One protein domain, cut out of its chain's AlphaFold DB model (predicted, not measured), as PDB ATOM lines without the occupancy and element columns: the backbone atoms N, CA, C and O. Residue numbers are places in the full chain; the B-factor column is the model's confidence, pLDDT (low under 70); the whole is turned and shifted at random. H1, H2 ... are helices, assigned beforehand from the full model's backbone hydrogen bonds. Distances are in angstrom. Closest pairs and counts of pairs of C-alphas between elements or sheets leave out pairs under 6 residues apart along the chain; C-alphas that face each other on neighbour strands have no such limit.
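AT A GLANCE: This is residues 42 to 147 of the 147 residues of an uncharacterized protein of Candidatus Kaiserbacteria bacterium RIFCSPHIGHO2_01_FULL_54_36b (UniProt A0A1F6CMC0). Helix H5 makes the core of this all-helix domain, and the four other helices pack round it. H3 runs alongside it, H4 and H5 form a helical hairpin, and H1 and H2 cross it, H1 reaching out to one end of the long axis. The printed part has 106 residues, with five named helices in the order H1 to H5 and no named strand. It is compact, with a radius of gyration of the C-alphas of 13.4 A, and spans 44 by 29 by 23 A, only just elongated.

HOW THE PARTS SIT: Start at H1, residues 42 to 64. Its residues 57 to 61 alone touch H2, residues 69 to 80, at a steep tilt of 53 degrees; His 57 and Ser 70 have the closest C-alphas, 6.1 A apart. Next find H3, residues 89 to 105, about perpendicular to H2 at 85 degrees; they touch, the closest C-alphas being those of Leu 77 and Leu 98, 6.8 A apart. H4, residues 110 to 124, and H1 are close but not clearly touching. H5, residues 130 to 145, is the hub and touches H1, H2, H3 and H4. With H3 it runs the same way at a shallow tilt of 24 degrees, closest at C-alphas 99 and 141, 4.7 A apart. With H4 it forms a hairpin, opposite ways at a shallow tilt of 34.7 degrees, only just short of steep; C-alphas 124 and 132 are closest, 4.9 A apart. In H1, H3, H4 and H5 every O i to N i+4 pair is within hydrogen-bond range; in H2, 7 of 8 are.

IN THESE COORDINATES: Find C-alpha 42 at (209.581, 72.794, 105.206); from there H1 runs 31.8 A. H3 is 24.4 A long, and H5 runs 23.2 A to C-alpha 145 at (230.262, 97.068, 115.760).

THE WHOLE: Glu 43 and Asn 109 have the C-alphas farthest apart, 44.5 A. The printed part has no cut and no long link. Confidence is low, with pLDDT under 70, in residues 42 to 72 and 82 to 89, among others.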
ATOM      1  N   SER A  42     208.295  72.504 104.562       41.41
ATOM      2  CA  SER A  42     209.581  72.794 105.206       41.41
ATOM      3  C   SER A  42     210.752  73.036 104.239       41.41
ATOM      4  O   SER A  42     211.522  73.964 104.456       41.41
ATOM      5  N   GLU A  43     210.908  72.239 103.180       35.53
ATOM      6  CA  GLU A  43     211.988  72.374 102.188       35.53
ATOM      7  C   GLU A  43     211.743  73.542 101.226       35.53
ATOM      8  O   GLU A  43     212.692  74.202 100.806       35.53
ATOM      9  N   VAL A  44     210.482  73.852 100.901       37.84
ATOM     10  CA  VAL A  44     210.136  75.057 100.125       37.84
ATOM     11  C   VAL A  44     210.402  76.311 100.956       37.84
ATOM     12  O   VAL A  44     210.996  77.263 100.454       37.84
ATOM     13  N   MET A  45     210.043  76.291 102.241       35.34
ATOM     14  CA  MET A  45     210.324  77.381 103.172       35.34
ATOM     15  C   MET A  45     211.838  77.556 103.386       35.34
ATOM     16  O   MET A  45     212.324  78.680 103.305       35.34
ATOM     17  N   GLU A  46     212.609  76.472 103.531       34.78
ATOM     18  CA  GLU A  46     214.082  76.508 103.565       34.78
ATOM     19  C   GLU A  46     214.708  77.014 102.257       34.78
ATOM     20  O   GLU A  46     215.693  77.755 102.294       34.78
ATOM     21  N   ALA A  47     214.163  76.640 101.095       35.62
ATOM     22  CA  ALA A  47     214.665  77.071  99.792       35.62
ATOM     23  C   ALA A  47     214.401  78.561  99.539       35.62
ATOM     24  O   ALA A  47     215.310  79.272  99.106       35.62
ATOM     25  N   THR A  48     213.200  79.053  99.865       35.75
ATOM     26  CA  THR A  48     212.860  80.482  99.803       35.75
ATOM     27  C   THR A  48     213.736  81.284 100.764       35.75
ATOM     28  O   THR A  48     214.343  82.271 100.365       35.75
ATOM     29  N   VAL A  49     213.919  80.802 101.990       37.25
ATOM     30  CA  VAL A  49     214.798  81.410 102.997       37.25
ATOM     31  C   VAL A  49     216.264  81.447 102.552       37.25
ATOM     32  O   VAL A  49     216.938  82.467 102.717       37.25
ATOM     33  N   ARG A  50     216.775  80.371 101.939       42.19
ATOM     34  CA  ARG A  50     218.127  80.333 101.360       42.19
ATOM     35  C   ARG A  50     218.281  81.300 100.189       42.19
ATOM     36  O   ARG A  50     219.328  81.941 100.098       42.19
ATOM     37  N   SER A  51     217.268  81.439  99.327       40.81
ATOM     38  CA  SER A  51     217.297  82.440  98.252       40.81
ATOM     39  C   SER A  51     217.276  83.864  98.805       40.81
ATOM     40  O   SER A  51     218.078  84.684  98.369       40.81
ATOM     41  N   THR A  52     216.481  84.130  99.845       47.72
ATOM     42  CA  THR A  52     216.424  85.438 100.507       47.72
ATOM     43  C   THR A  52     217.732  85.766 101.236       47.72
ATOM     44  O   THR A  52     218.177  86.910 101.211       47.72
ATOM     45  N   PHE A  53     218.405  84.777 101.838       51.06
ATOM     46  CA  PHE A  53     219.716  84.971 102.471       51.06
ATOM     47  C   PHE A  53     220.816  85.250 101.438       51.06
ATOM     48  O   PHE A  53     221.657  86.120 101.648       51.06
ATOM     49  N   ALA A  54     220.800  84.549 100.301       53.78
ATOM     50  CA  ALA A  54     221.736  84.787  99.206       53.78
ATOM     51  C   ALA A  54     221.518  86.163  98.548       53.78
ATOM     52  O   ALA A  54     222.489  86.874  98.286       53.78
ATOM     53  N   GLU A  55     220.266  86.582  98.341       51.94
ATOM     54  CA  GLU A  55     219.931  87.905  97.796       51.94
ATOM     55  C   GLU A  55     220.246  89.040  98.776       51.94
ATOM     56  O   GLU A  55     220.824  90.050  98.368       51.94
ATOM     57  N   ALA A  56     219.962  88.867 100.072       51.78
ATOM     58  CA  ALA A  56     220.349  89.819 101.113       51.78
ATOM     59  C   ALA A  56     221.879  89.915 101.255       51.78
ATOM     60  O   ALA A  56     222.408  91.013 101.410       51.78
ATOM     61  N   HIS A  57     222.600  88.794 101.133       55.94
ATOM     62  CA  HIS A  57     224.064  88.752 101.145       55.94
ATOM     63  C   HIS A  57     224.663  89.518  99.961       55.94
ATOM     64  O   HIS A  57     225.525  90.373 100.144       55.94
ATOM     65  N   ILE A  58     224.208  89.234  98.738       57.16
ATOM     66  CA  ILE A  58     224.673  89.924  97.525       57.16
ATOM     67  C   ILE A  58     224.360  91.423  97.615       57.16
ATOM     68  O   ILE A  58     225.222  92.256  97.343       57.16
ATOM     69  N   THR A  59     223.160  91.770  98.076       56.94
ATOM     70  CA  THR A  59     222.713  93.154  98.264       56.94
ATOM     71  C   THR A  59     223.557  93.906  99.284       56.94
ATOM     72  O   THR A  59     223.991  95.028  99.030       56.94
ATOM     73  N   ALA A  60     223.799  93.308 100.446       54.62
ATOM     74  CA  ALA A  60     224.517  93.986 101.505       54.62
ATOM     75  C   ALA A  60     225.999  94.168 101.167       54.62
ATOM     76  O   ALA A  60     226.551  95.223 101.465       54.62
ATOM     77  N   VAL A  61     226.617  93.219 100.458       55.12
ATOM     78  CA  VAL A  61     227.972  93.386  99.904       55.12
ATOM     79  C   VAL A  61     228.021  94.526  98.877       55.12
ATOM     80  O   VAL A  61     228.941  95.341  98.916       55.12
ATOM     81  N   ILE A  62     227.023  94.635  97.992       57.91
ATOM     82  CA  ILE A  62     226.944  95.714  96.990       57.91
ATOM     83  C   ILE A  62     226.743  97.087  97.656       57.91
ATOM     84  O   ILE A  62     227.423  98.044  97.292       57.91
ATOM     85  N   ASN A  63     225.848  97.192  98.641       54.25
ATOM     86  CA  ASN A  63     225.444  98.475  99.226       54.25
ATOM     87  C   ASN A  63     226.378  98.976 100.337       54.25
ATOM     88  O   ASN A  63     226.505 100.183 100.534       54.25
ATOM     89  N   THR A  64     227.040  98.078 101.070       59.34
ATOM     90  CA  THR A  64     228.052  98.468 102.070       59.34
ATOM     91  C   THR A  64     229.442  98.627 101.462       59.34
ATOM     92  O   THR A  64     230.294  99.275 102.066       59.34
ATOM     93  N   GLY A  65     229.679  98.045 100.279       61.12
ATOM     94  CA  GLY A  65     231.011  97.927  99.690       61.12
ATOM     95  C   GLY A  65     231.934  96.976 100.458       61.12
ATOM     96  O   GLY A  65     233.125  96.928 100.153       61.12
ATOM     97  N   ASP A  66     231.411  96.232 101.442       65.06
ATOM     98  CA  ASP A  66     232.180  95.330 102.295       65.06
ATOM     99  C   ASP A  66     231.777  93.860 102.048       65.06
ATOM    100  O   ASP A  66     230.676  93.439 102.419       65.06
ATOM    101  N   PRO A  67     232.666  93.037 101.457       61.28
ATOM    102  CA  PRO A  67     232.407  91.618 101.220       61.28
ATOM    103  C   PRO A  67     232.304  90.786 102.508       61.28
ATOM    104  O   PRO A  67     231.872  89.637 102.452       61.28
ATOM    105  N   THR A  68     232.704  91.334 103.659       61.62
ATOM    106  CA  THR A  68     232.709  90.643 104.957       61.62
ATOM    107  C   THR A  68     231.469  90.914 105.807       61.62
ATOM    108  O   THR A  68     231.267  90.222 106.807       61.62
ATOM    109  N   PHE A  69     230.600  91.838 105.376       67.94
ATOM    110  CA  PHE A  69     229.367  92.238 106.064       67.94
ATOM    111  C   PHE A  69     228.590  91.050 106.659       67.94
ATOM    112  O   PHE A  69     228.321  90.999 107.860       67.94
ATOM    113  N   SER A  70     228.267  90.059 105.827       63.81
ATOM    114  CA  SER A  70     227.398  88.946 106.220       63.81
ATOM    115  C   SER A  70     228.068  88.002 107.218       63.81
ATOM    116  O   SER A  70     227.419  87.515 108.142       63.81
ATOM    117  N   ALA A  71     229.372  87.765 107.061       64.31
ATOM    118  CA  ALA A  71     230.144  86.927 107.975       64.31
ATOM    119  C   ALA A  71     230.265  87.583 109.360       64.31
ATOM    120  O   ALA A  71     230.191  86.902 110.383       64.31
ATOM    121  N   TYR A  72     230.393  88.912 109.387       67.69
ATOM    122  CA  TYR A  72     230.513  89.677 110.623       67.69
ATOM    123  C   TYR A  72     229.222  89.683 111.445       67.69
ATOM    124  O   TYR A  72     229.287  89.692 112.667       67.69
ATOM    125  N   VAL A  73     228.053  89.630 110.796       74.19
ATOM    126  CA  VAL A  73     226.754  89.509 111.480       74.19
ATOM    127  C   VAL A  73     226.486  88.065 111.917       74.19
ATOM    128  O   VAL A  73     225.992  87.845 113.021       74.19
ATOM    129  N   GLN A  74     226.845  87.069 111.099       73.94
ATOM    130  CA  GLN A  74     226.571  85.655 111.388       73.94
ATOM    131  C   GLN A  74     227.248  85.139 112.665       73.94
ATOM    132  O   GLN A  74     226.596  84.444 113.439       73.94
ATOM    133  N   GLY A  75     228.519  85.472 112.909       76.81
ATOM    134  CA  GLY A  75     229.239  84.994 114.100       76.81
ATOM    135  C   GLY A  75     228.573  85.419 115.420       76.81
ATOM    136  O   GLY A  75     228.139  84.561 116.189       76.81
ATOM    137  N   PRO A  76     228.403  86.729 115.673       78.38
ATOM    138  CA  PRO A  76     227.723  87.246 116.859       78.38
ATOM    139  C   PRO A  76     226.272  86.783 116.985       78.38
ATOM    140  O   PRO A  76     225.781  86.600 118.099       78.38
ATOM    141  N   LEU A  77     225.579  86.598 115.858       76.81
ATOM    142  CA  LEU A  77     224.220  86.075 115.855       76.81
ATOM    143  C   LEU A  77     224.183  84.600 116.272       76.81
ATOM    144  O   LEU A  77     223.283  84.212 117.005       76.81
ATOM    145  N   GLN A  78     225.163  83.795 115.862       76.12
ATOM    146  CA  GLN A  78     225.284  82.399 116.278       76.12
ATOM    147  C   GLN A  78     225.644  82.266 117.766       76.12
ATOM    148  O   GLN A  78     225.194  81.329 118.419       76.12
ATOM    149  N   GLU A  79     226.396  83.213 118.331       79.62
ATOM    150  CA  GLU A  79     226.637  83.284 119.781       79.62
ATOM    151  C   GLU A  79     225.359  83.614 120.568       79.62
ATOM    152  O   GLU A  79     225.093  83.001 121.601       79.62
ATOM    153  N   LEU A  80     224.566  84.577 120.084       79.75
ATOM    154  CA  LEU A  80     223.296  84.986 120.701       79.75
ATOM    155  C   LEU A  80     222.199  83.926 120.529       79.75
ATOM    156  O   LEU A  80     221.413  83.687 121.442       79.75
ATOM    157  N   CYS A  81     222.161  83.290 119.361       79.81
ATOM    158  CA  CYS A  81     221.129  82.356 118.938       79.81
ATOM    159  C   CYS A  81     221.767  81.083 118.345       79.81
ATOM    160  O   CYS A  81     221.774  80.888 117.131       79.81
ATOM    161  N   PRO A  82     222.287  80.172 119.189       69.75
ATOM    162  CA  PRO A  82     223.046  78.997 118.744       69.75
ATOM    163  C   PRO A  82     222.223  77.935 117.998       69.75
ATOM    164  O   PRO A  82     222.796  77.111 117.290       69.75
ATOM    165  N   PHE A  83     220.892  77.963 118.112       65.94
ATOM    166  CA  PHE A  83     219.967  77.086 117.373       65.94
ATOM    167  C   PHE A  83     219.245  77.824 116.240       65.94
ATOM    168  O   PHE A  83     218.127  77.478 115.868       65.94
ATOM    169  N   TYR A  84     219.872  78.885 115.736       62.16
ATOM    170  CA  TYR A  84     219.338  79.729 114.684       62.16
ATOM    171  C   TYR A  84     219.074  78.947 113.390       62.16
ATOM    172  O   TYR A  84     219.975  78.328 112.823       62.16
ATOM    173  N   ILE A  85     217.839  79.064 112.900       62.25
ATOM    174  CA  ILE A  85     217.454  78.754 111.528       62.25
ATOM    175  C   ILE A  85     217.041  80.094 110.889       62.25
ATOM    176  O   ILE A  85     216.333  80.875 111.530       62.25
ATOM    177  N   PRO A  86     217.484  80.420 109.662       59.50
ATOM    178  CA  PRO A  86     217.111  81.652 108.954       59.50
ATOM    179  C   PRO A  86     215.616  81.750 108.566       59.50
ATOM    180  O   PRO A  86     215.277  82.445 107.621       59.50
ATOM    181  N   ASP A  87     214.697  81.089 109.269       54.62
ATOM    182  CA  ASP A  87     213.361  80.717 108.786       54.62
ATOM    183  C   ASP A  87     212.192  81.635 109.188       54.62
ATOM    184  O   ASP A  87     211.044  81.337 108.859       54.62
ATOM    185  N   GLY A  88     212.426  82.781 109.838       58.84
ATOM    186  CA  GLY A  88     211.339  83.734 110.085       58.84
ATOM    187  C   GLY A  88     211.461  84.581 111.345       58.84
ATOM    188  O   GLY A  88     212.467  85.241 111.575       58.84
ATOM    189  N   ILE A  89     210.382  84.655 112.130       64.81
ATOM    190  CA  ILE A  89     210.206  85.619 113.236       64.81
ATOM    191  C   ILE A  89     211.356  85.544 114.253       64.81
ATOM    192  O   ILE A  89     211.869  86.587 114.657       64.81
ATOM    193  N   THR A  90     211.813  84.334 114.580       71.44
ATOM    194  CA  THR A  90     212.930  84.080 115.499       71.44
ATOM    195  C   THR A  90     214.230  84.736 115.027       71.44
ATOM    196  O   THR A  90     214.952  85.322 115.828       71.44
ATOM    197  N   TYR A  91     214.509  84.726 113.717       73.12
ATOM    198  CA  TYR A  91     215.683  85.395 113.145       73.12
ATOM    199  C   TYR A  91     215.668  86.897 113.419       73.12
ATOM    200  O   TYR A  91     216.653  87.475 113.876       73.12
ATOM    201  N   ARG A  92     214.531  87.531 113.138       78.81
ATOM    202  CA  ARG A  92     214.360  88.972 113.304       78.81
ATOM    203  C   ARG A  92     214.449  89.378 114.770       78.81
ATOM    204  O   ARG A  92     214.993  90.435 115.071       78.81
ATOM    205  N   GLU A  93     213.942  88.547 115.672       82.62
ATOM    206  CA  GLU A  93     214.072  88.779 117.107       82.62
ATOM    207  C   GLU A  93     215.539  88.715 117.555       82.62
ATOM    208  O   GLU A  93     216.009  89.643 118.211       82.62
ATOM    209  N   CYS A  94     216.293  87.706 117.109       83.69
ATOM    210  CA  CYS A  94     217.734  87.604 117.358       83.69
ATOM    211  C   CYS A  94     218.517  88.796 116.786       83.69
ATOM    212  O   CYS A  94     219.378  89.355 117.464       83.69
ATOM    213  N   LEU A  95     218.203  89.223 115.558       84.12
ATOM    214  CA  LEU A  95     218.807  90.407 114.946       84.12
ATOM    215  C   LEU A  95     218.514  91.673 115.751       84.12
ATOM    216  O   LEU A  95     219.402  92.495 115.949       84.12
ATOM    217  N   ASN A  96     217.283  91.830 116.229       88.94
ATOM    218  CA  ASN A  96     216.912  92.983 117.036       88.94
ATOM    219  C   ASN A  96     217.654  92.987 118.381       88.94
ATOM    220  O   ASN A  96     218.206  94.011 118.768       88.94
ATOM    221  N   GLN A  97     217.748  91.834 119.053       90.25
ATOM    222  CA  GLN A  97     218.541  91.694 120.281       90.25
ATOM    223  C   GLN A  97     220.022  92.003 120.046       90.25
ATOM    224  O   GLN A  97     220.644  92.678 120.865       90.25
ATOM    225  N   LEU A  98     220.577  91.556 118.916       88.94
ATOM    226  CA  LEU A  98     221.938  91.894 118.518       88.94
ATOM    227  C   LEU A  98     222.093  93.412 118.365       88.94
ATOM    228  O   LEU A  98     222.973  93.982 118.996       88.94
ATOM    229  N   VAL A  99     221.213  94.082 117.614       90.75
ATOM    230  CA  VAL A  99     221.244  95.549 117.463       90.75
ATOM    231  C   VAL A  99     221.154  96.254 118.814       90.75
ATOM    232  O   VAL A  99     221.926  97.177 119.055       90.75
ATOM    233  N   THR A 100     220.260  95.829 119.711       92.69
ATOM    234  CA  THR A 100     220.169  96.391 121.067       92.69
ATOM    235  C   THR A 100     221.487  96.245 121.819       92.69
ATOM    236  O   THR A 100     221.995  97.236 122.335       92.69
ATOM    237  N   ARG A 101     222.083  95.048 121.817       90.31
ATOM    238  CA  ARG A 101     223.369  94.794 122.476       90.31
ATOM    239  C   ARG A 101     224.487  95.665 121.906       90.31
ATOM    240  O   ARG A 101     225.267  96.226 122.667       90.31
ATOM    241  N   GLU A 102     224.573  95.790 120.582       90.06
ATOM    242  CA  GLU A 102     225.599  96.626 119.951       90.06
ATOM    243  C   GLU A 102     225.345  98.124 120.220       90.06
ATOM    244  O   GLU A 102     226.294  98.864 120.451       90.06
ATOM    245  N   LYS A 103     224.082  98.581 120.293       90.50
ATOM    246  CA  LYS A 103     223.738  99.957 120.711       90.50
ATOM    247  C   LYS A 103     224.157 100.240 122.153       90.50
ATOM    248  O   LYS A 103     224.647 101.325 122.435       90.50
ATOM    249  N   GLU A 104     223.958  99.284 123.057       90.38
ATOM    250  CA  GLU A 104     224.362  99.397 124.465       90.38
ATOM    251  C   GLU A 104     225.886  99.378 124.641       90.38
ATOM    252  O   GLU A 104     226.409 100.032 125.543       90.38
ATOM    253  N   ALA A 105     226.597  98.643 123.782       89.19
ATOM    254  CA  ALA A 105     228.055  98.562 123.790       89.19
ATOM    255  C   ALA A 105     228.740  99.736 123.067       89.19
ATOM    256  O   ALA A 105     229.942  99.938 123.249       89.19
ATOM    257  N   TYR A 106     228.009 100.502 122.254       90.00
ATOM    258  CA  TYR A 106     228.561 101.594 121.458       90.00
ATOM    259  C   TYR A 106     229.011 102.770 122.340       90.00
ATOM    260  O   TYR A 106     228.229 103.342 123.098       90.00
ATOM    261  N   ILE A 107     230.286 103.153 122.218       86.06
ATOM    262  CA  ILE A 107     230.926 104.204 123.040       86.06
ATOM    263  C   ILE A 107     230.918 105.576 122.325       86.06
ATOM    264  O   ILE A 107     231.373 106.578 122.880       86.06
ATOM    265  N   GLY A 108     230.402 105.656 121.094       85.31
ATOM    266  CA  GLY A 108     230.305 106.913 120.346       85.31
ATOM    267  C   GLY A 108     229.118 107.791 120.755       85.31
ATOM    268  O   GLY A 108     228.457 107.570 121.771       85.31
ATOM    269  N   ASN A 109     228.858 108.838 119.969       87.19
ATOM    270  CA  ASN A 109     227.802 109.800 120.281       87.19
ATOM    271  C   ASN A 109     226.460 109.399 119.631       87.19
ATOM    272  O   ASN A 109     226.392 108.527 118.765       87.19
ATOM    273  N   LYS A 110     225.370 110.047 120.055       84.81
ATOM    274  CA  LYS A 110     224.030 109.774 119.516       84.81
ATOM    275  C   LYS A 110     223.880 110.167 118.039       84.81
ATOM    276  O   LYS A 110     223.137 109.497 117.327       84.81
ATOM    277  N   ASP A 111     224.590 111.193 117.576       87.50
ATOM    278  CA  ASP A 111     224.536 111.644 116.181       87.50
ATOM    279  C   ASP A 111     225.099 110.574 115.227       87.50
ATOM    280  O   ASP A 111     224.603 110.415 114.111       87.50
ATOM    281  N   ASP A 112     226.076 109.780 115.681       87.81
ATOM    282  CA  ASP A 112     226.605 108.641 114.928       87.81
ATOM    283  C   ASP A 112     225.536 107.549 114.758       87.81
ATOM    284  O   ASP A 112     225.350 107.026 113.659       87.81
ATOM    285  N   ILE A 113     224.784 107.242 115.822       89.62
ATOM    286  CA  ILE A 113     223.691 106.259 115.771       89.62
ATOM    287  C   ILE A 113     222.608 106.732 114.801       89.62
ATOM    288  O   ILE A 113     222.182 105.959 113.946       89.62
ATOM    289  N   ASP A 114     222.198 107.999 114.890       92.88
ATOM    290  CA  ASP A 114     221.195 108.571 113.990       92.88
ATOM    291  C   ASP A 114     221.707 108.559 112.525       92.88
ATOM    292  O   ASP A 114     220.947 108.312 111.584       92.88
ATOM    293  N   SER A 115     223.015 108.755 112.299       91.12
ATOM    294  CA  SER A 115     223.644 108.598 110.979       91.12
ATOM    295  C   SER A 115     223.582 107.153 110.468       91.12
ATOM    296  O   SER A 115     223.232 106.925 109.304       91.12
ATOM    297  N   PHE A 116     223.858 106.169 111.330       90.50
ATOM    298  CA  PHE A 116     223.747 104.751 110.982       90.50
ATOM    299  C   PHE A 116     222.309 104.362 110.651       90.50
ATOM    300  O   PHE A 116     222.094 103.683 109.651       90.50
ATOM    301  N   GLU A 117     221.330 104.834 111.425       91.62
ATOM    302  CA  GLU A 117     219.911 104.572 111.171       91.62
ATOM    303  C   GLU A 117     219.481 105.107 109.802       91.62
ATOM    304  O   GLU A 117     218.880 104.368 109.026       91.62
ATOM    305  N   ASN A 118     219.862 106.342 109.458       88.94
ATOM    306  CA  ASN A 118     219.568 106.927 108.147       88.94
ATOM    307  C   ASN A 118     220.226 106.152 106.998       88.94
ATOM    308  O   ASN A 118     219.594 105.893 105.971       88.94
ATOM    309  N   PHE A 119     221.490 105.755 107.165       85.88
ATOM    310  CA  PHE A 119     222.190 104.942 106.174       85.88
ATOM    311  C   PHE A 119     221.502 103.585 105.982       85.88
ATOM    312  O   PHE A 119     221.159 103.218 104.858       85.88
ATOM    313  N   CYS A 120     221.245 102.867 107.075       85.38
ATOM    314  CA  CYS A 120     220.624 101.550 107.040       85.38
ATOM    315  C   CYS A 120     219.183 101.595 106.518       85.38
ATOM    316  O   CYS A 120     218.765 100.669 105.824       85.38
ATOM    317  N   GLN A 121     218.449 102.685 106.768       87.81
ATOM    318  CA  GLN A 121     217.142 102.922 106.160       87.81
ATOM    319  C   GLN A 121     217.271 103.060 104.639       87.81
ATOM    320  O   GLN A 121     216.634 102.301 103.912       87.81
ATOM    321  N   SER A 122     218.171 103.928 104.161       83.69
ATOM    322  CA  SER A 122     218.327 104.217 102.727       83.69
ATOM    323  C   SER A 122     218.664 102.993 101.868       83.69
ATOM    324  O   SER A 122     218.228 102.902 100.723       83.69
ATOM    325  N   ILE A 123     219.405 102.025 102.419       76.31
ATOM    326  CA  ILE A 123     219.733 100.781 101.708       76.31
ATOM    327  C   ILE A 123     218.611  99.737 101.798       76.31
ATOM    328  O   ILE A 123     218.589  98.808 100.995       76.31
ATOM    329  N   SER A 124     217.704  99.865 102.771       80.38
ATOM    330  CA  SER A 124     216.577  98.950 102.984       80.38
ATOM    331  C   SER A 124     215.292  99.392 102.273       80.38
ATOM    332  O   SER A 124     214.519  98.537 101.849       80.38
ATOM    333  N   ASP A 125     215.096 100.699 102.074       81.38
ATOM    334  CA  ASP A 125     213.910 101.303 101.445       81.38
ATOM    335  C   ASP A 125     213.524 100.736 100.067       81.38
ATOM    336  O   ASP A 125     212.328 100.651  99.784       81.38
ATOM    337  N   PRO A 126     214.464 100.329  99.188       78.12
ATOM    338  CA  PRO A 126     214.102  99.744  97.897       78.12
ATOM    339  C   PRO A 126     213.403  98.378  97.993       78.12
ATOM    340  O   PRO A 126     212.866  97.899  96.995       78.12
ATOM    341  N   TYR A 127     213.433  97.739  99.163       71.12
ATOM    342  CA  TYR A 127     212.882  96.408  99.404       71.12
ATOM    343  C   TYR A 127     211.513  96.503 100.078       71.12
ATOM    344  O   TYR A 127     211.190  97.484 100.748       71.12
ATOM    345  N   THR A 128     210.705  95.453  99.948       69.69
ATOM    346  CA  THR A 128     209.372  95.379 100.560       69.69
ATOM    347  C   THR A 128     209.217  94.110 101.373       69.69
ATOM    348  O   THR A 128     209.649  93.060 100.918       69.69
ATOM    349  N   GLY A 129     208.503  94.178 102.496       70.50
ATOM    350  CA  GLY A 129     208.160  92.994 103.278       70.50
ATOM    351  C   GLY A 129     209.164  92.697 104.390       70.50
ATOM    352  O   GLY A 129     209.575  93.585 105.137       70.50
ATOM    353  N   VAL A 130     209.493  91.419 104.558       68.19
ATOM    354  CA  VAL A 130     210.329  90.931 105.667       68.19
ATOM    355  C   VAL A 130     211.808  91.249 105.427       68.19
ATOM    356  O   VAL A 130     212.569  91.453 106.375       68.19
ATOM    357  N   GLU A 131     212.193  91.353 104.163       70.88
ATOM    358  CA  GLU A 131     213.536  91.628 103.674       70.88
ATOM    359  C   GLU A 131     214.026  93.016 104.096       70.88
ATOM    360  O   GLU A 131     215.152  93.140 104.574       70.88
ATOM    361  N   THR A 132     213.161  94.034 104.011       78.62
ATOM    362  CA  THR A 132     213.458  95.420 104.411       78.62
ATOM    363  C   THR A 132     213.977  95.480 105.844       78.62
ATOM    364  O   THR A 132     215.060  95.998 106.115       78.62
ATOM    365  N   LEU A 133     213.225  94.893 106.777       81.50
ATOM    366  CA  LEU A 133     213.547  94.958 108.198       81.50
ATOM    367  C   LEU A 133     214.778  94.112 108.547       81.50
ATOM    368  O   LEU A 133     215.607  94.531 109.351       81.50
ATOM    369  N   ASN A 134     214.935  92.942 107.926       79.00
ATOM    370  CA  ASN A 134     216.102  92.095 108.164       79.00
ATOM    371  C   ASN A 134     217.395  92.758 107.660       79.00
ATOM    372  O   ASN A 134     218.421  92.698 108.343       79.00
ATOM    373  N   LEU A 135     217.342  93.417 106.496       77.81
ATOM    374  CA  LEU A 135     218.471  94.158 105.934       77.81
ATOM    375  C   LEU A 135     218.825  95.371 106.801       77.81
ATOM    376  O   LEU A 135     219.998  95.570 107.120       77.81
ATOM    377  N   TYR A 136     217.816  96.122 107.250       86.38
ATOM    378  CA  TYR A 136     217.994  97.236 108.180       86.38
ATOM    379  C   TYR A 136     218.697  96.795 109.474       86.38
ATOM    380  O   TYR A 136     219.730  97.358 109.840       86.38
ATOM    381  N   LEU A 137     218.193  95.753 110.146       86.94
ATOM    382  CA  LEU A 137     218.758  95.290 111.419       86.94
ATOM    383  C   LEU A 137     220.181  94.744 111.254       86.94
ATOM    384  O   LEU A 137     221.053  95.034 112.072       86.94
ATOM    385  N   SER A 138     220.440  94.002 110.177       82.19
ATOM    386  CA  SER A 138     221.781  93.482 109.886       82.19
ATOM    387  C   SER A 138     222.776  94.620 109.622       82.19
ATOM    388  O   SER A 138     223.900  94.594 110.120       82.19
ATOM    389  N   CYS A 139     222.348  95.659 108.897       82.94
ATOM    390  CA  CYS A 139     223.131  96.876 108.691       82.94
ATOM    391  C   CYS A 139     223.440  97.605 109.999       82.94
ATOM    392  O   CYS A 139     224.593  97.969 110.228       82.94
ATOM    393  N   MET A 140     222.445  97.770 110.872       89.25
ATOM    394  CA  MET A 140     222.631  98.428 112.164       89.25
ATOM    395  C   MET A 140     223.635  97.676 113.037       89.25
ATOM    396  O   MET A 140     224.571  98.287 113.549       89.25
ATOM    397  N   ALA A 141     223.488  96.354 113.157       86.00
ATOM    398  CA  ALA A 141     224.409  95.517 113.923       86.00
ATOM    399  C   ALA A 141     225.851  95.626 113.400       86.00
ATOM    400  O   ALA A 141     226.791  95.728 114.185       86.00
ATOM    401  N   TYR A 142     226.028  95.658 112.077       83.38
ATOM    402  CA  TYR A 142     227.338  95.858 111.463       83.38
ATOM    403  C   TYR A 142     227.908  97.254 111.754       83.38
ATOM    404  O   TYR A 142     229.032  97.359 112.238       83.38
ATOM    405  N   LYS A 143     227.147  98.329 111.503       84.12
ATOM    406  CA  LYS A 143     227.631  99.710 111.669       84.12
ATOM    407  C   LYS A 143     228.005 100.042 113.109       84.12
ATOM    408  O   LYS A 143     229.013 100.701 113.319       84.12
ATOM    409  N   LEU A 144     227.239  99.547 114.078       84.81
ATOM    410  CA  LEU A 144     227.512  99.765 115.500       84.81
ATOM    411  C   LEU A 144     228.770  99.039 115.992       84.81
ATOM    412  O   LEU A 144     229.375  99.478 116.961       84.81
ATOM    413  N   ARG A 145     229.160  97.943 115.333       78.38
ATOM    414  CA  ARG A 145     230.262  97.068 115.760       78.38
ATOM    415  C   ARG A 145     231.540  97.224 114.925       78.38
ATOM    416  O   ARG A 145     232.593  96.728 115.320       78.38
ATOM    417  N   ALA A 146     231.451  97.831 113.744       68.50
ATOM    418  CA  ALA A 146     232.591  98.098 112.861       68.50
ATOM    419  C   ALA A 146     233.354  99.393 113.215       68.50
ATOM    420  O   ALA A 146     234.367  99.689 112.582       68.50
ATOM    421  N   VAL A 147     232.854 100.158 114.191       60.03
ATOM    422  CA  VAL A 147     233.425 101.411 114.715       60.03
ATOM    423  C   VAL A 147     234.070 101.147 116.068       60.03
ATOM    424  O   VAL A 147     235.186 101.670 116.282       60.03
TER     425      VAL A 147